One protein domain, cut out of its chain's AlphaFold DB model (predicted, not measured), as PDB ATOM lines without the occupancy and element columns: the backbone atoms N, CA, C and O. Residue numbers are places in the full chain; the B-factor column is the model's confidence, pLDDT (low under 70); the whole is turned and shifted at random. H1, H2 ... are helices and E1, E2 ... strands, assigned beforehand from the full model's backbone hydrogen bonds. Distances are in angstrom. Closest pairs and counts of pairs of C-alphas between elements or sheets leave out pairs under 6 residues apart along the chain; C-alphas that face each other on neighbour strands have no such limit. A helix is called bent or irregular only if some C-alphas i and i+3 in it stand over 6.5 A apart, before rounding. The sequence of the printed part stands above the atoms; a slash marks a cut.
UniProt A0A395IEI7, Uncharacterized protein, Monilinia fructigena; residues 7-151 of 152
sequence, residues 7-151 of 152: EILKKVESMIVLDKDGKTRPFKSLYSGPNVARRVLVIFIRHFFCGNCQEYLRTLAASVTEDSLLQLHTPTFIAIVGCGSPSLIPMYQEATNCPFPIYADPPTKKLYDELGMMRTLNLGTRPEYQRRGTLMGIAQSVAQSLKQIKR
ATOM      1  N   GLU A   7     190.476 270.728 250.284       95.56
ATOM      2  CA  GLU A   7     190.253 270.661 251.730       95.56
ATOM      3  C   GLU A   7     189.252 269.563 252.094       95.56
ATOM      4  O   GLU A   7     189.524 268.770 252.994       95.56
ATOM      5  N   ILE A   8     188.141 269.458 251.352       95.12
ATOM      6  CA  ILE A   8     187.169 268.371 251.521       95.12
ATOM      7  C   ILE A   8     187.839 267.026 251.244       95.12
ATOM      8  O   ILE A   8     187.720 266.113 252.056       95.12
ATOM      9  N   LEU A   9     188.590 266.912 250.143       94.69
ATOM     10  CA  LEU A   9     189.294 265.676 249.790       94.69
ATOM     11  C   LEU A   9     190.274 265.243 250.890       94.69
ATOM     12  O   LEU A   9     190.261 264.079 251.277       94.69
ATOM     13  N   LYS A  10     191.051 266.176 251.457       95.75
ATOM     14  CA  LYS A  10     191.930 265.905 252.608       95.75
ATOM     15  C   LYS A  10     191.149 265.503 253.856       95.75
ATOM     16  O   LYS A  10     191.560 264.595 254.571       95.75
ATOM     17  N   LYS A  11     190.022 266.162 254.130       95.75
ATOM     18  CA  LYS A  11     189.193 265.885 255.308       95.75
ATOM     19  C   LYS A  11     188.579 264.488 255.260       95.75
ATOM     20  O   LYS A  11     188.518 263.819 256.289       95.75
ATOM     21  N   VAL A  12     188.147 264.030 254.084       96.19
ATOM     22  CA  VAL A  12     187.530 262.704 253.948       96.19
ATOM     23  C   VAL A  12     188.537 261.558 254.037       96.19
ATOM     24  O   VAL A  12     188.124 260.434 254.291       96.19
ATOM     25  N   GLU A  13     189.846 261.806 253.888       95.81
ATOM     26  CA  GLU A  13     190.887 260.766 253.946       95.81
ATOM     27  C   GLU A  13     190.820 259.903 255.217       95.81
ATOM     28  O   GLU A  13     190.975 258.680 255.149       95.81
ATOM     29  N   SER A  14     190.589 260.537 256.370       95.38
ATOM     30  CA  SER A  14     190.554 259.886 257.685       95.38
ATOM     31  C   SER A  14     189.169 259.370 258.083       95.38
ATOM     32  O   SER A  14     189.034 258.726 259.124       95.38
ATOM     33  N   MET A  15     188.136 259.630 257.275       95.94
ATOM     34  CA  MET A  15     186.787 259.140 257.551       95.94
ATOM     35  C   MET A  15     186.717 257.622 257.422       95.94
ATOM     36  O   MET A  15     187.493 257.012 256.696       95.94
ATOM     37  N   ILE A  16     185.786 257.001 258.142       95.62
ATOM     38  CA  ILE A  16     185.698 255.544 258.239       95.62
ATOM     39  C   ILE A  16     184.699 254.989 257.232       95.62
ATOM     40  O   ILE A  16     183.586 255.490 257.111       95.62
ATOM     41  N   VAL A  17     185.083 253.892 256.590       96.62
ATOM     42  CA  VAL A  17     184.195 252.967 255.887       96.62
ATOM     43  C   VAL A  17     184.289 251.581 256.529       96.62
ATOM     44  O   VAL A  17     185.290 251.244 257.162       96.62
ATOM     45  N   LEU A  18     183.242 250.778 256.389       97.12
ATOM     46  CA  LEU A  18     183.153 249.417 256.913       97.12
ATOM     47  C   LEU A  18     183.215 248.426 255.755       97.12
ATOM     48  O   LEU A  18     182.532 248.623 254.750       97.12
ATOM     49  N   ASP A  19     184.007 247.366 255.873       95.81
ATOM     50  CA  ASP A  19     183.917 246.245 254.932       95.81
ATOM     51  C   ASP A  19     182.749 245.303 255.272       95.81
ATOM     52  O   ASP A  19     181.996 245.537 256.221       95.81
ATOM     53  N   LYS A  20     182.583 244.233 254.485       93.88
ATOM     54  CA  LYS A  20     181.522 243.227 254.661       93.88
ATOM     55  C   LYS A  20     181.486 242.584 256.053       93.88
ATOM     56  O   LYS A  20     180.425 242.135 256.473       93.88
ATOM     57  N   ASP A  21     182.620 242.554 256.756       95.06
ATOM     58  CA  ASP A  21     182.760 241.954 258.086       95.06
ATOM     59  C   ASP A  21     182.578 243.006 259.198       95.06
ATOM     60  O   ASP A  21     182.756 242.719 260.379       95.06
ATOM     61  N   GLY A  22     182.225 244.245 258.833       94.06
ATOM     62  CA  GLY A  22     182.058 245.362 259.759       94.06
ATOM     63  C   GLY A  22     183.377 245.972 260.234       94.06
ATOM     64  O   GLY A  22     183.365 246.825 261.123       94.06
ATOM     65  N   LYS A  23     184.520 245.580 259.656       95.94
ATOM     66  CA  LYS A  23     185.822 246.114 260.054       95.94
ATOM     67  C   LYS A  23     186.008 247.526 259.504       95.94
ATOM     68  O   LYS A  23     185.807 247.790 258.318       95.94
ATOM     69  N   THR A  24     186.446 248.424 260.380       95.38
ATOM     70  CA  THR A  24     186.696 249.833 260.064       95.38
ATOM     71  C   THR A  24     187.955 250.014 259.226       95.38
ATOM     72  O   THR A  24     189.009 249.455 259.547       95.38
ATOM     73  N   ARG A  25     187.872 250.856 258.198       95.19
ATOM     74  CA  ARG A  25     188.994 251.257 257.345       95.19
ATOM     75  C   ARG A  25     188.940 252.764 257.090       95.19
ATOM     76  O   ARG A  25     187.850 253.269 256.824       95.19
ATOM     77  N   PRO A  26     190.066 253.494 257.152       95.94
ATOM     78  CA  PRO A  26     190.113 254.869 256.664       95.94
ATOM     79  C   PRO A  26     189.776 254.914 255.172       95.94
ATOM     80  O   PRO A  26     190.257 254.083 254.407       95.94
ATOM     81  N   PHE A  27     189.003 255.898 254.726       96.38
ATOM     82  CA  PHE A  27     188.591 256.029 253.330       96.38
ATOM     83  C   PHE A  27     189.797 256.124 252.387       96.38
ATOM     84  O   PHE A  27     189.800 255.515 251.318       96.38
ATOM     85  N   LYS A  28     190.871 256.798 252.821       96.12
ATOM     86  CA  LYS A  28     192.141 256.862 252.087       96.12
ATOM     87  C   LYS A  28     192.709 255.487 251.742       96.12
ATOM     88  O   LYS A  28     193.297 255.333 250.675       96.12
ATOM     89  N   SER A  29     192.501 254.478 252.592       95.00
ATOM     90  CA  SER A  29     193.047 253.139 252.353       95.00
ATOM     91  C   SER A  29     192.426 252.443 251.142       95.00
ATOM     92  O   SER A  29     192.938 251.413 250.722       95.00
ATOM     93  N   LEU A  30     191.316 252.957 250.600       94.62
ATOM     94  CA  LEU A  30     190.706 252.407 249.391       94.62
ATOM     95  C   LEU A  30     191.483 252.769 248.119       94.62
ATOM     96  O   LEU A  30     191.400 252.039 247.138       94.62
ATOM     97  N   TYR A  31     192.216 253.887 248.120       93.56
ATOM     98  CA  TYR A  31     192.893 254.420 246.930       93.56
ATOM     99  C   TYR A  31     194.360 254.811 247.154       93.56
ATOM    100  O   TYR A  31     195.028 255.248 246.224       93.56
ATOM    101  N   SER A  32     194.876 254.648 248.371       90.19
ATOM    102  CA  SER A  32     196.266 254.927 248.717       90.19
ATOM    103  C   SER A  32     196.743 253.971 249.807       90.19
ATOM    104  O   SER A  32     196.096 253.819 250.840       90.19
ATOM    105  N   GLY A  33     197.919 253.379 249.619       84.31
ATOM    106  CA  GLY A  33     198.551 252.500 250.599       84.31
ATOM    107  C   GLY A  33     199.424 251.431 249.946       84.31
ATOM    108  O   GLY A  33     199.470 251.336 248.717       84.31
ATOM    109  N   PRO A  34     200.116 250.613 250.756       71.19
ATOM    110  CA  PRO A  34     200.839 249.453 250.254       71.19
ATOM    111  C   PRO A  34     199.873 248.521 249.515       71.19
ATOM    112  O   PRO A  34     198.800 248.215 250.033       71.19
ATOM    113  N   ASN A  35     200.253 248.072 248.319       75.81
ATOM    114  CA  ASN A  35     199.459 247.175 247.467       75.81
ATOM    115  C   ASN A  35     198.132 247.759 246.943       75.81
ATOM    116  O   ASN A  35     197.282 247.008 246.469       75.81
ATOM    117  N   VAL A  36     197.947 249.082 246.995       78.88
ATOM    118  CA  VAL A  36     196.833 249.747 246.307       78.88
ATOM    119  C   VAL A  36     197.262 250.124 244.895       78.88
ATOM    120  O   VAL A  36     198.396 250.540 244.655       78.88
ATOM    121  N   ALA A  37     196.349 249.966 243.944       78.00
ATOM    122  CA  ALA A  37     196.617 250.281 242.555       78.00
ATOM    123  C   ALA A  37     196.932 251.758 242.333       78.00
ATOM    124  O   ALA A  37     196.453 252.641 243.044       78.00
ATOM    125  N   ARG A  38     197.677 252.026 241.258       83.94
ATOM    126  CA  ARG A  38     198.062 253.385 240.859       83.94
ATOM    127  C   ARG A  38     196.855 254.285 240.568       83.94
ATOM    128  O   ARG A  38     196.970 255.503 240.676       83.94
ATOM    129  N   ARG A  39     195.714 253.701 240.188       94.12
ATOM    130  CA  ARG A  39     194.459 254.414 239.946       94.12
ATOM    131  C   ARG A  39     193.280 253.626 240.503       94.12
ATOM    132  O   ARG A  39     193.131 252.441 240.214       94.12
ATOM    133  N   VAL A  40     192.411 254.304 241.246       95.25
ATOM    134  CA  VAL A  40     191.184 253.717 241.794       95.25
ATOM    135  C   VAL A  40     189.988 254.590 241.434       95.25
ATOM    136  O   VAL A  40     190.008 255.801 241.640       95.25
ATOM    137  N   LEU A  41     188.944 253.966 240.892       95.88
ATOM    138  CA  LEU A  41     187.629 254.555 240.685       95.88
ATOM    139  C   LEU A  41     186.725 254.151 241.853       95.88
ATOM    140  O   LEU A  41     186.333 252.992 241.979       95.88
ATOM    141  N   VAL A  42     186.375 255.118 242.697       96.25
ATOM    142  CA  VAL A  42     185.423 254.901 243.788       96.25
ATOM    143  C   VAL A  42     184.020 255.289 243.323       96.25
ATOM    144  O   VAL A  42     183.775 256.441 242.968       96.25
ATOM    145  N   ILE A  43     183.094 254.334 243.335       96.00
ATOM    146  CA  ILE A  43     181.701 254.517 242.918       96.00
ATOM    147  C   ILE A  43     180.807 254.556 244.154       96.00
ATOM    148  O   ILE A  43     180.743 253.594 244.918       96.00
ATOM    149  N   PHE A  44     180.061 255.643 244.319       94.62
ATOM    150  CA  PHE A  44     179.116 255.804 245.420       94.62
ATOM    151  C   PHE A  44     177.691 255.432 244.992       94.62
ATOM    152  O   PHE A  44     177.205 255.895 243.959       94.62
ATOM    153  N   ILE A  45     177.000 254.608 245.787       93.00
ATOM    154  CA  ILE A  45     175.621 254.158 245.524       93.00
ATOM    155  C   ILE A  45     174.630 254.657 246.582       93.00
ATOM    156  O   ILE A  45     174.939 254.784 247.760       93.00
ATOM    157  N   ARG A  46     173.366 254.876 246.201       88.31
ATOM    158  CA  ARG A  46     172.383 255.510 247.104       88.31
ATOM    159  C   ARG A  46     172.047 254.699 248.355       88.31
ATOM    160  O   ARG A  46     171.780 255.316 249.380       88.31
ATOM    161  N   HIS A  47     171.929 253.374 248.243       86.38
ATOM    162  CA  HIS A  47     171.702 252.402 249.328       86.38
ATOM    163  C   HIS A  47     171.608 250.976 248.753       86.38
ATOM    164  O   HIS A  47     171.276 250.805 247.578       86.38
ATOM    165  N   PHE A  48     171.803 249.948 249.588       85.44
ATOM    166  CA  PHE A  48     171.804 248.535 249.161       85.44
ATOM    167  C   PHE A  48     170.440 247.994 248.668       85.44
ATOM    168  O   PHE A  48     170.371 246.976 247.991       85.44
ATOM    169  N   PHE A  49     169.332 248.697 248.912       82.56
ATOM    170  CA  PHE A  49     168.012 248.324 248.363       82.56
ATOM    171  C   PHE A  49     167.600 249.125 247.118       82.56
ATOM    172  O   PHE A  49     166.456 249.046 246.682       82.56
ATOM    173  N   CYS A  50     168.485 249.951 246.552       84.12
ATOM    174  CA  CYS A  50     168.139 250.792 245.408       84.12
ATOM    175  C   CYS A  50     168.163 249.967 244.114       84.12
ATOM    176  O   CYS A  50     169.243 249.650 243.616       84.12
ATOM    177  N   GLY A  51     166.995 249.670 243.534       82.75
ATOM    178  CA  GLY A  51     166.899 248.900 242.286       82.75
ATOM    179  C   GLY A  51     167.704 249.506 241.129       82.75
ATOM    180  O   GLY A  51     168.362 248.776 240.391       82.75
ATOM    181  N   ASN A  52     167.755 250.838 241.026       84.44
ATOM    182  CA  ASN A  52     168.554 251.524 240.005       84.44
ATOM    183  C   ASN A  52     170.064 251.352 240.227       84.44
ATOM    184  O   ASN A  52     170.804 251.192 239.261       84.44
ATOM    185  N   CYS A  53     170.527 251.360 241.483       89.50
ATOM    186  CA  CYS A  53     171.937 251.096 241.785       89.50
ATOM    187  C   CYS A  53     172.291 249.629 241.528       89.50
ATOM    188  O   CYS A  53     173.379 249.354 241.035       89.50
ATOM    189  N   GLN A  54     171.373 248.698 241.808       90.75
ATOM    190  CA  GLN A  54     171.582 247.288 241.482       90.75
ATOM    191  C   GLN A  54     171.689 247.070 239.975       90.75
ATOM    192  O   GLN A  54     172.557 246.331 239.530       90.75
ATOM    193  N   GLU A  55     170.834 247.721 239.183       89.00
ATOM    194  CA  GLU A  55     170.875 247.592 237.726       89.00
ATOM    195  C   GLU A  55     172.129 248.227 237.119       89.00
ATOM    196  O   GLU A  55     172.747 247.643 236.227       89.00
ATOM    197  N   TYR A  56     172.545 249.380 237.648       92.38
ATOM    198  CA  TYR A  56     173.817 249.995 237.284       92.38
ATOM    199  C   TYR A  56     174.988 249.039 237.549       92.38
ATOM    200  O   TYR A  56     175.778 248.784 236.645       92.38
ATOM    201  N   LEU A  57     175.069 248.452 238.750       93.88
ATOM    202  CA  LEU A  57     176.161 247.535 239.087       93.88
ATOM    203  C   LEU A  57     176.100 246.215 238.319       93.88
ATOM    204  O   LEU A  57     177.152 245.726 237.931       93.88
ATOM    205  N   ARG A  58     174.909 245.674 238.024       93.12
ATOM    206  CA  ARG A  58     174.772 244.511 237.128       93.12
ATOM    207  C   ARG A  58     175.329 244.806 235.743       93.12
ATOM    208  O   ARG A  58     176.044 243.988 235.176       93.12
ATOM    209  N   THR A  59     175.009 245.980 235.207       92.75
ATOM    210  CA  THR A  59     175.487 246.401 233.886       92.75
ATOM    211  C   THR A  59     176.998 246.619 233.897       92.75
ATOM    212  O   THR A  59     177.684 246.156 232.989       92.75
ATOM    213  N   LEU A  60     177.520 247.271 234.940       93.81
ATOM    214  CA  LEU A  60     178.954 247.477 235.135       93.81
ATOM    215  C   LEU A  60     179.699 246.140 235.223       93.81
ATOM    216  O   LEU A  60     180.638 245.928 234.467       93.81
ATOM    217  N   ALA A  61     179.249 245.231 236.090       92.69
ATOM    218  CA  ALA A  61     179.866 243.922 236.295       92.69
ATOM    219  C   ALA A  61     179.834 243.040 235.037       92.69
ATOM    220  O   ALA A  61     180.764 242.281 234.795       92.69
ATOM    221  N   ALA A  62     178.787 243.157 234.214       93.38
ATOM    222  CA  ALA A  62     178.698 242.439 232.945       93.38
ATOM    223  C   ALA A  62     179.591 243.032 231.839       93.38
ATOM    224  O   ALA A  62     179.908 242.334 230.882       93.38
ATOM    225  N   SER A  63     179.961 244.313 231.945       93.50
ATOM    226  CA  SER A  63     180.685 245.038 230.887       93.50
ATOM    227  C   SER A  63     182.166 245.256 231.196       93.50
ATOM    228  O   SER A  63     182.941 245.535 230.287       93.50
ATOM    229  N   VAL A  64     182.559 245.180 232.470       93.44
ATOM    230  CA  VAL A  64     183.907 245.504 232.947       93.44
ATOM    231  C   VAL A  64     184.417 244.366 233.821       93.44
ATOM    232  O   VAL A  64     183.871 244.112 234.894       93.44
ATOM    233  N   THR A  65     185.487 243.707 233.379       91.69
ATOM    234  CA  THR A  65     186.179 242.656 234.141       91.69
ATOM    235  C   THR A  65     187.425 243.209 234.824       91.69
ATOM    236  O   THR A  65     187.997 244.204 234.371       91.69
ATOM    237  N   GLU A  66     187.887 242.558 235.893       88.50
ATOM    238  CA  GLU A  66     189.153 242.919 236.548       88.50
ATOM    239  C   GLU A  66     190.326 242.885 235.559       88.50
ATOM    240  O   GLU A  66     191.083 243.851 235.477       88.50
ATOM    241  N   ASP A  67     190.397 241.853 234.714       91.75
ATOM    242  CA  ASP A  67     191.413 241.734 233.663       91.75
ATOM    243  C   ASP A  67     191.407 242.931 232.708       91.75
ATOM    244  O   ASP A  67     192.463 243.492 232.406       91.75
ATOM    245  N   SER A  68     190.223 243.384 232.277       92.69
ATOM    246  CA  SER A  68     190.110 244.547 231.386       92.69
ATOM    247  C   SER A  68     190.641 245.829 232.033       92.69
ATOM    248  O   SER A  68     191.228 246.670 231.355       92.69
ATOM    249  N   LEU A  69     190.487 245.971 233.354       92.50
ATOM    250  CA  LEU A  69     190.971 247.127 234.105       92.50
ATOM    251  C   LEU A  69     192.482 247.071 234.365       92.50
ATOM    252  O   LEU A  69     193.135 248.120 234.407       92.50
ATOM    253  N   LEU A  70     193.036 245.868 234.527       91.19
ATOM    254  CA  LEU A  70     194.473 245.631 234.673       91.19
ATOM    255  C   LEU A  70     195.233 245.871 233.364       91.19
ATOM    256  O   LEU A  70     196.361 246.356 233.401       91.19
ATOM    257  N   GLN A  71     194.606 245.589 232.219       93.19
ATOM    258  CA  GLN A  71     195.181 245.792 230.884       93.19
ATOM    259  C   GLN A  71     195.172 247.258 230.410       93.19
ATOM    260  O   GLN A  71     195.746 247.577 229.369       93.19
ATOM    261  N   LEU A  72     194.543 248.176 231.155       92.62
ATOM    262  CA  LEU A  72     194.585 249.604 230.840       92.62
ATOM    263  C   LEU A  72     196.014 250.151 230.945       92.62
ATOM    264  O   LEU A  72     196.775 249.764 231.827       92.62
ATOM    265  N   HIS A  73     196.331 251.171 230.135       93.12
ATOM    266  CA  HIS A  73     197.623 251.878 230.201       93.12
ATOM    267  C   HIS A  73     198.002 252.304 231.631       93.12
ATOM    268  O   HIS A  73     199.168 252.296 232.019       93.12
ATOM    269  N   THR A  74     197.001 252.670 232.435       92.25
ATOM    270  CA  THR A  74     197.143 252.749 233.887       92.25
ATOM    271  C   THR A  74     196.223 251.707 234.518       92.25
ATOM    272  O   THR A  74     195.001 251.910 234.477       92.25
ATOM    273  N   PRO A  75     196.775 250.634 235.117       91.62
ATOM    274  CA  PRO A  75     195.988 249.638 235.830       91.62
ATOM    275  C   PRO A  75     195.049 250.309 236.825       91.62
ATOM    276  O   PRO A  75     195.458 251.186 237.596       91.62
ATOM    277  N   THR A  76     193.770 249.961 236.739       93.44
ATOM    278  CA  THR A  76     192.697 250.625 237.484       93.44
ATOM    279  C   THR A  76     191.952 249.629 238.339       93.44
ATOM    280  O   THR A  76     191.775 248.488 237.945       93.44
ATOM    281  N   PHE A  77     191.506 250.054 239.510       93.44
ATOM    282  CA  PHE A  77     190.655 249.242 240.370       93.44
ATOM    283  C   PHE A  77     189.362 249.985 240.650       93.44
ATOM    284  O   PHE A  77     189.336 251.214 240.667       93.44
ATOM    285  N   ILE A  78     188.286 249.238 240.855       95.81
ATOM    286  CA  ILE A  78     186.988 249.795 241.220       95.81
ATOM    287  C   ILE A  78     186.705 249.419 242.670       95.81
ATOM    288  O   ILE A  78     186.907 248.277 243.071       95.81
ATOM    289  N   ALA A  79     186.221 250.381 243.447       96.38
ATOM    290  CA  ALA A  79     185.667 250.143 244.771       96.38
ATOM    291  C   ALA A  79     184.272 250.760 244.843       96.38
ATOM    292  O   ALA A  79     184.055 251.875 244.365       96.38
ATOM    293  N   ILE A  80     183.325 250.052 245.448       97.44
ATOM    294  CA  ILE A  80     181.962 250.546 245.634       97.44
ATOM    295  C   ILE A  80     181.795 250.985 247.084       97.44
ATOM    296  O   ILE A  80     182.144 250.250 248.004       97.44
ATOM    297  N   VAL A  81     181.221 252.160 247.315       96.69
ATOM    298  CA  VAL A  81     180.834 252.619 248.653       96.69
ATOM    299  C   VAL A  81     179.331 252.833 248.653       96.69
ATOM    300  O   VAL A  81     178.819 253.616 247.862       96.69
ATOM    301  N   GLY A  82     178.599 252.154 249.528       92.62
ATOM    302  CA  GLY A  82     177.173 252.388 249.761       92.62
ATOM    303  C   GLY A  82     176.911 253.013 251.124       92.62
ATOM    304  O   GLY A  82     177.804 253.088 251.959       92.62
ATOM    305  N   CYS A  83     175.668 253.419 251.377       84.38
ATOM    306  CA  CYS A  83     175.204 253.680 252.739       84.38
ATOM    307  C   CYS A  83     174.203 252.594 253.166       84.38
ATOM    308  O   CYS A  83     173.276 252.241 252.427       84.38
ATOM    309  N   GLY A  84     174.408 252.035 254.356       80.00
ATOM    310  CA  GLY A  84     173.636 250.905 254.874       80.00
ATOM    311  C   GLY A  84     174.465 250.041 255.817       80.00
ATOM    312  O   GLY A  84     175.635 250.317 256.048       80.00
ATOM    313  N   SER A  85     173.857 248.993 256.369       87.81
ATOM    314  CA  SER A  85     174.586 248.053 257.227       87.81
ATOM    315  C   SER A  85     175.616 247.256 256.412       87.81
ATOM    316  O   SER A  85     175.241 246.744 255.351       87.81
ATOM    317  N   PRO A  86     176.863 247.078 256.892       92.94
ATOM    318  CA  PRO A  86     177.851 246.221 256.232       92.94
ATOM    319  C   PRO A  86     177.368 244.773 256.070       92.94
ATOM    320  O   PRO A  86     177.706 244.123 255.086       92.94
ATOM    321  N   SER A  87     176.479 244.296 256.951       91.25
ATOM    322  CA  SER A  87     175.872 242.960 256.845       91.25
ATOM    323  C   SER A  87     175.032 242.748 255.576       91.25
ATOM    324  O   SER A  87     174.752 241.612 255.204       91.25
ATOM    325  N   LEU A  88     174.635 243.823 254.887       90.75
ATOM    326  CA  LEU A  88     173.901 243.753 253.622       90.75
ATOM    327  C   LEU A  88     174.824 243.627 252.404       90.75
ATOM    328  O   LEU A  88     174.330 243.325 251.316       90.75
ATOM    329  N   ILE A  89     176.132 243.847 252.565       94.50
ATOM    330  CA  ILE A  89     177.106 243.809 251.469       94.50
ATOM    331  C   ILE A  89     177.112 242.446 250.756       94.50
ATOM    332  O   ILE A  89     176.966 242.462 249.533       94.50
ATOM    333  N   PRO A  90     177.186 241.284 251.445       93.62
ATOM    334  CA  PRO A  90     177.213 239.987 250.764       93.62
ATOM    335  C   PRO A  90     175.973 239.747 249.894       93.62
ATOM    336  O   PRO A  90     176.090 239.390 248.725       93.62
ATOM    337  N   MET A  91     174.782 240.037 250.432       91.75
ATOM    338  CA  MET A  91     173.526 239.940 249.679       91.75
ATOM    339  C   MET A  91     173.520 240.871 248.464       91.75
ATOM    340  O   MET A  91     173.041 240.503 247.394       91.75
ATOM    341  N   TYR A  92     174.037 242.087 248.624       92.88
ATOM    342  CA  TYR A  92     174.065 243.067 247.550       92.88
ATOM    343  C   TYR A  92     175.048 242.682 246.435       92.88
ATOM    344  O   TYR A  92     174.716 242.835 245.258       92.88
ATOM    345  N   GLN A  93     176.218 242.139 246.789       94.19
ATOM    346  CA  GLN A  93     177.174 241.574 245.831       94.19
ATOM    347  C   GLN A  93     176.536 240.426 245.045       94.19
ATOM    348  O   GLN A  93     176.546 240.465 243.817       94.19
ATOM    349  N   GLU A  94     175.892 239.478 245.731       92.06
ATOM    350  CA  GLU A  94     175.185 238.352 245.106       92.06
ATOM    351  C   GLU A  94     174.071 238.832 244.159       92.06
ATOM    352  O   GLU A  94     174.002 238.430 243.002       92.06
ATOM    353  N   ALA A  95     173.228 239.771 244.597       88.44
ATOM    354  CA  ALA A  95     172.119 240.285 243.789       88.44
ATOM    355  C   ALA A  95     172.563 241.068 242.535       88.44
ATOM    356  O   ALA A  95     171.760 241.280 241.611       88.44
ATOM    357  N   THR A  96     173.808 241.549 242.517       93.00
ATOM    358  CA  THR A  96     174.364 242.362 241.428       93.00
ATOM    359  C   THR A  96     175.439 241.653 240.611       93.00
ATOM    360  O   THR A  96     175.828 242.190 239.578       93.00
ATOM    361  N   ASN A  97     175.890 240.467 241.034       94.06
ATOM    362  CA  ASN A  97     177.086 239.797 240.515       94.06
ATOM    363  C   ASN A  97     178.314 240.727 240.471       94.06
ATOM    364  O   ASN A  97     179.140 240.624 239.572       94.06
ATOM    365  N   CYS A  98     178.412 241.676 241.408       94.12
ATOM    366  CA  CYS A  98     179.486 242.664 241.426       94.12
ATOM    367  C   CYS A  98     180.794 242.020 241.922       94.12
ATOM    368  O   CYS A  98     180.842 241.637 243.095       94.12
ATOM    369  N   PRO A  99     181.859 241.945 241.095       94.69
ATOM    370  CA  PRO A  99     183.136 241.355 241.509       94.69
ATOM    371  C   PRO A  99     183.945 242.303 242.405       94.69
ATOM    372  O   PRO A  99     184.772 241.874 243.201       94.69
ATOM    373  N   PHE A 100     183.674 243.607 242.315       95.25
ATOM    374  CA  PHE A 100     184.452 244.634 242.995       95.25
ATOM    375  C   PHE A 100     184.184 244.674 244.509       95.25
ATOM    376  O   PHE A 100     183.053 244.418 244.946       95.25
ATOM    377  N   PRO A 101     185.184 245.066 245.322       95.31
ATOM    378  CA  PRO A 101     185.009 245.247 246.756       95.31
ATOM    379  C   PRO A 101     183.968 246.330 247.056       95.31
ATOM    380  O   PRO A 101     183.970 247.412 246.459       95.31
ATOM    381  N   ILE A 102     183.088 246.035 248.013       97.00
ATOM    382  CA  ILE A 102     182.032 246.940 248.468       97.00
ATOM    383  C   ILE A 102     182.258 247.287 249.939       97.00
ATOM    384  O   ILE A 102     182.523 246.411 250.764       97.00
ATOM    385  N   TYR A 103     182.108 248.568 250.256       97.12
ATOM    386  CA  TYR A 103     182.194 249.127 251.596       97.12
ATOM    387  C   TYR A 103     180.912 249.883 251.950       97.12
ATOM    388  O   TYR A 103     180.162 250.329 251.078       97.12
ATOM    389  N   ALA A 104     180.671 250.056 253.243       96.00
ATOM    390  CA  ALA A 104     179.574 250.841 253.779       96.00
ATOM    391  C   ALA A 104     180.103 252.090 254.497       96.00
ATOM    392  O   ALA A 104     180.950 251.987 255.382       96.00
ATOM    393  N   ASP A 105     179.574 253.264 254.158       93.88
ATOM    394  CA  ASP A 105     179.643 254.429 255.043       93.88
ATOM    395  C   ASP A 105     178.794 254.121 256.295       93.88
ATOM    396  O   ASP A 105     177.625 253.726 256.137       93.88
ATOM    397  N   PRO A 106     179.354 254.233 257.520       88.44
ATOM    398  CA  PRO A 106     178.628 254.003 258.762       88.44
ATOM    399  C   PRO A 106     177.288 254.756 258.837       88.44
ATOM    400  O   PRO A 106     177.071 255.731 258.118       88.44
ATOM    401  N   PRO A 107     176.381 254.384 259.761       81.62
ATOM    402  CA  PRO A 107     175.059 255.011 259.876       81.62
ATOM    403  C   PRO A 107     175.061 256.544 260.001       81.62
ATOM    404  O   PRO A 107     174.068 257.179 259.649       81.62
ATOM    405  N   THR A 108     176.169 257.130 260.465       80.38
ATOM    406  CA  THR A 108     176.384 258.580 260.556       80.38
ATOM    407  C   THR A 108     176.510 259.277 259.200       80.38
ATOM    408  O   THR A 108     176.342 260.487 259.162       80.38
ATOM    409  N   LYS A 109     176.791 258.539 258.116       82.44
ATOM    410  CA  LYS A 109     176.876 259.004 256.719       82.44
ATOM    411  C   LYS A 109     177.825 260.181 256.474       82.44
ATOM    412  O   LYS A 109     177.657 260.944 255.523       82.44
ATOM    413  N   LYS A 110     178.834 260.338 257.336       89.88
ATOM    414  CA  LYS A 110     179.723 261.508 257.319       89.88
ATOM    415  C   LYS A 110     180.482 261.639 256.004       89.88
ATOM    416  O   LYS A 110     180.713 262.758 255.561       89.88
ATOM    417  N   LEU A 111     180.859 260.519 255.380       93.31
ATOM    418  CA  LEU A 111     181.580 260.546 254.109       93.31
ATOM    419  C   LEU A 111     180.683 261.069 252.983       93.31
ATOM    420  O   LEU A 111     181.110 261.917 252.202       93.31
ATOM    421  N   TYR A 112     179.435 260.599 252.915       92.44
ATOM    422  CA  TYR A 112     178.460 261.091 251.939       92.44
ATOM    423  C   TYR A 112     178.143 262.574 252.145       92.44
ATOM    424  O   TYR A 112     178.119 263.330 251.170       92.44
ATOM    425  N   ASP A 113     177.927 262.986 253.395       91.31
ATOM    426  CA  ASP A 113     177.583 264.367 253.738       91.31
ATOM    427  C   ASP A 113     178.717 265.330 253.366       91.31
ATOM    428  O   ASP A 113     178.482 266.343 252.706       91.31
ATOM    429  N   GLU A 114     179.962 264.984 253.702       92.94
ATOM    430  CA  GLU A 114     181.124 265.827 253.410       92.94
ATOM    431  C   GLU A 114     181.418 265.927 251.907       92.94
ATOM    432  O   GLU A 114     181.815 266.980 251.410       92.94
ATOM    433  N   LEU A 115     181.169 264.850 251.155       91.81
ATOM    434  CA  LEU A 115     181.260 264.853 249.693       91.81
ATOM    435  C   LEU A 115     180.051 265.526 249.016       91.81
ATOM    436  O   LEU A 115     179.983 265.579 247.785       91.81
ATOM    437  N   GLY A 116     179.088 266.038 249.791       87.06
ATOM    438  CA  GLY A 116     177.905 266.729 249.285       87.06
ATOM    439  C   GLY A 116     176.946 265.817 248.513       87.06
ATOM    440  O   GLY A 116     176.237 266.277 247.611       87.06
ATOM    441  N   MET A 117     176.936 264.515 248.816       85.94
ATOM    442  CA  MET A 117     176.089 263.529 248.148       85.94
ATOM    443  C   MET A 117     174.645 263.629 248.643       85.94
ATOM    444  O   MET A 117     174.264 263.059 249.662       85.94
ATOM    445  N   MET A 118     173.804 264.336 247.889       69.69
ATOM    446  CA  MET A 118     172.398 264.532 248.243       69.69
ATOM    447  C   MET A 118     171.486 263.418 247.717       69.69
ATOM    448  O   MET A 118     171.648 262.904 246.607       69.69
ATOM    449  N   ARG A 119     170.436 263.096 248.481       66.50
ATOM    450  CA  ARG A 119     169.308 262.291 247.997       66.50
ATOM    451  C   ARG A 119     168.258 263.214 247.389       66.50
ATOM    452  O   ARG A 119     167.628 263.981 248.102       66.50
ATOM    453  N   THR A 120     168.034 263.097 246.085       62.09
ATOM    454  CA  THR A 120     166.884 263.718 245.411       62.09
ATOM    455  C   THR A 120     165.811 262.674 245.094       62.09
ATOM    456  O   THR A 120     166.133 261.492 244.919       62.09
ATOM    457  N   LEU A 121     164.547 263.110 245.064       58.97
ATOM    458  CA  LEU A 121     163.401 262.354 244.533       58.97
ATOM    459  C   LEU A 121     163.175 262.635 243.040       58.97
ATOM    460  O   LEU A 121     162.327 262.002 242.418       58.97
ATOM    461  N   ASN A 122     163.936 263.567 242.456       61.25
ATOM    462  CA  ASN A 122     163.930 263.787 241.020       61.25
ATOM    463  C   ASN A 122     164.483 262.534 240.325       61.25
ATOM    464  O   ASN A 122     165.640 262.162 240.527       61.25
ATOM    465  N   LEU A 123     163.633 261.884 239.533       60.41
ATOM    466  CA  LEU A 123     163.958 260.659 238.803       60.41
ATOM    467  C   LEU A 123     164.969 260.896 237.672       60.41
ATOM    468  O   LEU A 123     165.627 259.947 237.251       60.41
ATOM    469  N   GLY A 124     165.128 262.145 237.219       68.00
ATOM    470  CA  GLY A 124     165.951 262.491 236.068       68.00
ATOM    471  C   GLY A 124     165.465 261.822 234.779       68.00
ATOM    472  O   GLY A 124     164.376 261.251 234.709       68.00
ATOM    473  N   THR A 125     166.286 261.891 233.735       70.06
ATOM    474  CA  THR A 125     166.073 261.108 232.515       70.06
ATOM    475  C   THR A 125     166.425 259.649 232.769       70.06
ATOM    476  O   THR A 125     167.457 259.363 233.380       70.06
ATOM    477  N   ARG A 126     165.602 258.720 232.266       70.00
ATOM    478  CA  ARG A 126     165.870 257.284 232.382       70.00
ATOM    479  C   ARG A 126     167.216 256.961 231.721       70.00
ATOM    480  O   ARG A 126     167.346 257.165 230.515       70.00
ATOM    481  N   PRO A 127     168.204 256.465 232.474       71.94
ATOM    482  CA  PRO A 127     169.499 256.139 231.909       71.94
ATOM    483  C   PRO A 127     169.416 254.854 231.080       71.94
ATOM    484  O   PRO A 127     168.627 253.956 231.377       71.94
ATOM    485  N   GLU A 128     170.266 254.749 230.060       76.31
ATOM    486  CA  GLU A 128     170.262 253.646 229.088       76.31
ATOM    487  C   GLU A 128     170.498 252.267 229.733       76.31
ATOM    488  O   GLU A 128     169.943 251.257 229.301       76.31
ATOM    489  N   TYR A 129     171.241 252.222 230.846       71.31
ATOM    490  CA  TYR A 129     171.459 250.994 231.615       71.31
ATOM    491  C   TYR A 129     170.195 250.479 232.322       71.31
ATOM    492  O   TYR A 129     170.165 249.337 232.774       71.31
ATOM    493  N   GLN A 130     169.136 251.286 232.452       68.75
ATOM    494  CA  GLN A 130     167.902 250.873 233.113       68.75
ATOM    495  C   GLN A 130     167.059 250.014 232.160       68.75
ATOM    496  O   GLN A 130     166.073 250.478 231.579       68.75
ATOM    497  N   ARG A 131     167.440 248.740 232.013       64.19
ATOM    498  CA  ARG A 131     166.768 247.773 231.128       64.19
ATOM    499  C   ARG A 131     165.451 247.248 231.710       64.19
ATOM    500  O   ARG A 131     164.530 246.934 230.962       64.19
ATOM    501  N   ARG A 132     165.304 247.222 233.042       62.72
ATOM    502  CA  ARG A 132     164.053 246.839 233.731       62.72
ATOM    503  C   ARG A 132     163.079 248.014 233.869       62.72
ATOM    504  O   ARG A 132     163.483 249.139 234.157       62.72
ATOM    505  N   GLY A 133     161.781 247.750 233.700       64.12
ATOM    506  CA  GLY A 133     160.727 248.737 233.961       64.12
ATOM    507  C   GLY A 133     160.705 249.181 235.432       64.12
ATOM    508  O   GLY A 133     160.910 248.366 236.332       64.12
ATOM    509  N   THR A 134     160.443 250.467 235.682       62.25
ATOM    510  CA  THR A 134     160.509 251.105 237.013       62.25
ATOM    511  C   THR A 134     159.696 250.364 238.083       62.25
ATOM    512  O   THR A 134     160.187 250.155 239.189       62.25
ATOM    513  N   LEU A 135     158.490 249.894 237.742       60.41
ATOM    514  CA  LEU A 135     157.606 249.167 238.660       60.41
ATOM    515  C   LEU A 135     158.208 247.827 239.124       60.41
ATOM    516  O   LEU A 135     158.136 247.488 240.304       60.41
ATOM    517  N   MET A 136     158.867 247.098 238.217       64.56
ATOM    518  CA  MET A 136     159.523 245.828 238.538       64.56
ATOM    519  C   MET A 136     160.745 246.038 239.439       64.56
ATOM    520  O   MET A 136     160.989 245.247 240.349       64.56
ATOM    521  N   GLY A 137     161.485 247.133 239.229       68.56
ATOM    522  CA  GLY A 137     162.590 247.527 240.104       68.56
ATOM    523  C   GLY A 137     162.123 247.812 241.535       68.56
ATOM    524  O   GLY A 137     162.737 247.329 242.483       68.56
ATOM    525  N   ILE A 138     161.000 248.522 241.693       69.31
ATOM    526  CA  ILE A 138     160.398 248.803 243.006       69.31
ATOM    527  C   ILE A 138     159.945 247.504 243.685       69.31
ATOM    528  O   ILE A 138     160.286 247.273 244.845       69.31
ATOM    529  N   ALA A 139     159.226 246.631 242.974       68.56
ATOM    530  CA  ALA A 139     158.743 245.366 243.527       68.56
ATOM    531  C   ALA A 139     159.894 244.468 244.018       68.56
ATOM    532  O   ALA A 139     159.811 243.880 245.097       68.56
ATOM    533  N   GLN A 140     161.000 244.407 243.269       71.81
ATOM    534  CA  GLN A 140     162.194 243.659 243.671       71.81
ATOM    535  C   GLN A 140     162.872 244.260 244.904       71.81
ATOM    536  O   GLN A 140     163.215 243.512 245.819       71.81
ATOM    537  N   SER A 141     163.017 245.587 244.961       71.31
ATOM    538  CA  SER A 141     163.536 246.286 246.140       71.31
ATOM    539  C   SER A 141     162.708 245.980 247.392       71.31
ATOM    540  O   SER A 141     163.272 245.618 248.423       71.31
ATOM    541  N   VAL A 142     161.374 246.050 247.295       72.88
ATOM    542  CA  VAL A 142     160.456 245.738 248.406       72.88
ATOM    543  C   VAL A 142     160.575 244.272 248.825       72.88
ATOM    544  O   VAL A 142     160.713 243.978 250.012       72.88
ATOM    545  N   ALA A 143     160.589 243.343 247.867       75.88
ATOM    546  CA  ALA A 143     160.741 241.919 248.154       75.88
ATOM    547  C   ALA A 143     162.081 241.601 248.842       75.88
ATOM    548  O   ALA A 143     162.122 240.788 249.767       75.88
ATOM    549  N   GLN A 144     163.176 242.247 248.429       74.88
ATOM    550  CA  GLN A 144     164.484 242.102 249.074       74.88
ATOM    551  C   GLN A 144     164.478 242.650 250.503       74.88
ATOM    552  O   GLN A 144     164.986 241.980 251.402       74.88
ATOM    553  N   SER A 145     163.872 243.818 250.733       72.44
ATOM    554  CA  SER A 145     163.728 244.375 252.082       72.44
ATOM    555  C   SER A 145     162.919 243.448 252.995       72.44
ATOM    556  O   SER A 145     163.361 243.150 254.102       72.44
ATOM    557  N   LEU A 146     161.794 242.906 252.517       73.62
ATOM    558  CA  LEU A 146     160.968 241.960 253.280       73.62
ATOM    559  C   LEU A 146     161.699 240.648 253.596       73.62
ATOM    560  O   LEU A 146     161.578 240.126 254.704       73.62
ATOM    561  N   LYS A 147     162.477 240.109 252.648       76.88
ATOM    562  CA  LYS A 147     163.290 238.903 252.879       76.88
ATOM    563  C   LYS A 147     164.367 239.119 253.942       76.88
ATOM    564  O   LYS A 147     164.663 238.185 254.678       76.88
ATOM    565  N   GLN A 148     164.948 240.316 254.015       74.44
ATOM    566  CA  GLN A 148     165.966 240.639 255.016       74.44
ATOM    567  C   GLN A 148     165.366 240.829 256.412       74.44
ATOM    568  O   GLN A 148     165.928 240.312 257.366       74.44
ATOM    569  N   ILE A 149     164.191 241.462 256.529       71.06
ATOM    570  CA  ILE A 149     163.479 241.580 257.816       71.06
ATOM    571  C   ILE A 149     163.144 240.201 258.399       71.06
ATOM    572  O   ILE A 149     163.236 240.015 259.599       71.06
ATOM    573  N   LYS A 150     162.786 239.219 257.563       66.88
ATOM    574  CA  LYS A 150     162.495 237.846 258.017       66.88
ATOM    575  C   LYS A 150     163.734 237.024 258.405       66.88
ATOM    576  O   LYS A 150     163.570 235.924 258.923       66.88
ATOM    577  N   ARG A 151     164.939 237.481 258.054       61.53
ATOM    578  CA  ARG A 151     166.210 236.776 258.304       61.53
ATOM    579  C   ARG A 151     166.981 237.324 259.510       61.53
ATOM    580  O   ARG A 151     167.910 236.647 259.940       61.53
TER     581      ARG A 151
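What this domain is: This is residues 7 to 151 of the 152 residues of an uncharacterized protein of Monilinia fructigena (UniProt A0A395IEI7). A twisted sheet of three parallel strands, in the order E3, E4, E5, forms the middle of this domain, with the hairpin E1 and E2 beside its E5 edge and H5 packed over E5. H3 touches H5 and meets H7, which stands beyond the last residues of the strands and off the sheet; H1 and H6 meet each other far from H7, and residues 120 to 125 of the long link from H6 to H7 stick out. The printed part has 145 residues, with seven named helices and five named strands along the chain as H1 E1 E2 H2 E3 H3 H4 E4 H5 E5 H6 H7, class mixed. It is compact, with a radius of gyration of the C-alphas of 15.7 A and spans of 43 by 36 by 32 A.

Where its parts are: Begin with the sheet: E4, residues 76 to 83, runs 23.4 A from C-alpha 76 at (192.697, 250.625, 237.484). Beside it look for E3, residues 39 to 45, 19.6 A long, and E5, residues 102 to 105. E1 is residues 16 to 18 and E2 residues 24 to 26. The longer helices are H3, residues 51 to 63, 18.3 A; H5, residues 86 to 96, 15.7 A; and H7, residues 134 to 149, 23.1 A, ending at C-alpha 149 at (163.479, 241.580, 257.816). The short ones are H1, residues 7 to 12, from C-alpha 7 at (190.253, 270.661, 251.730); H2, residues 27 to 30; H4, residues 66 to 70; and H6, residues 110 to 114. H5 is only just irregular: C-alphas 87 and 90 are 6.9 A apart.

How they stand to each other: Look first at inner strand E4: N 43 and O 79 are 2.8 A apart towards E3, and N 103 and O 80 2.8 A towards E5. E3, H3 H4, E4 and E4, H5, E5 are strand-helix-strand units, parallel neighbours joined through helices, with right-handed crossovers. In the antiparallel hairpin E1 and E2, N 17 and O 25 are 2.8 A apart. The closest C-alphas of E1 and E5, Val 17 and Asp 105, are 4.9 A apart. H5 lies over E5 at a height over the sheet of 8.7 A; H2, H3, H4 and H6 only graze the sheet. H3 and H5 touch at a steep tilt of 59 degrees, closest at the C-alphas of Arg 58 and Thr 96, 4.8 A. Residues 51 to 52 of H3 touch H7, about perpendicular at 80 degrees, closest at the C-alphas of Gly 51 and Gly 137, 5.0 A. H1 and H6 only just touch, with 3 pairs of C-alphas within 8 A, the closest being Val 12 and Leu 111, 6.3 A. Every O i to N i+4 pair is within hydrogen-bond range in H1, H3, H4, H6 and H7, and 5 of 7 in H5; H2 is too short for one.

The domain as a whole: The two C-alphas farthest apart, those of His 73 and Lys 150, are 47.0 A apart. The printed part has no cut, and the link from H6 to H7, 19 residues, is long. Expect pLDDT under 70 at residues 118 to 124, 130 to 139 and 150 to 151.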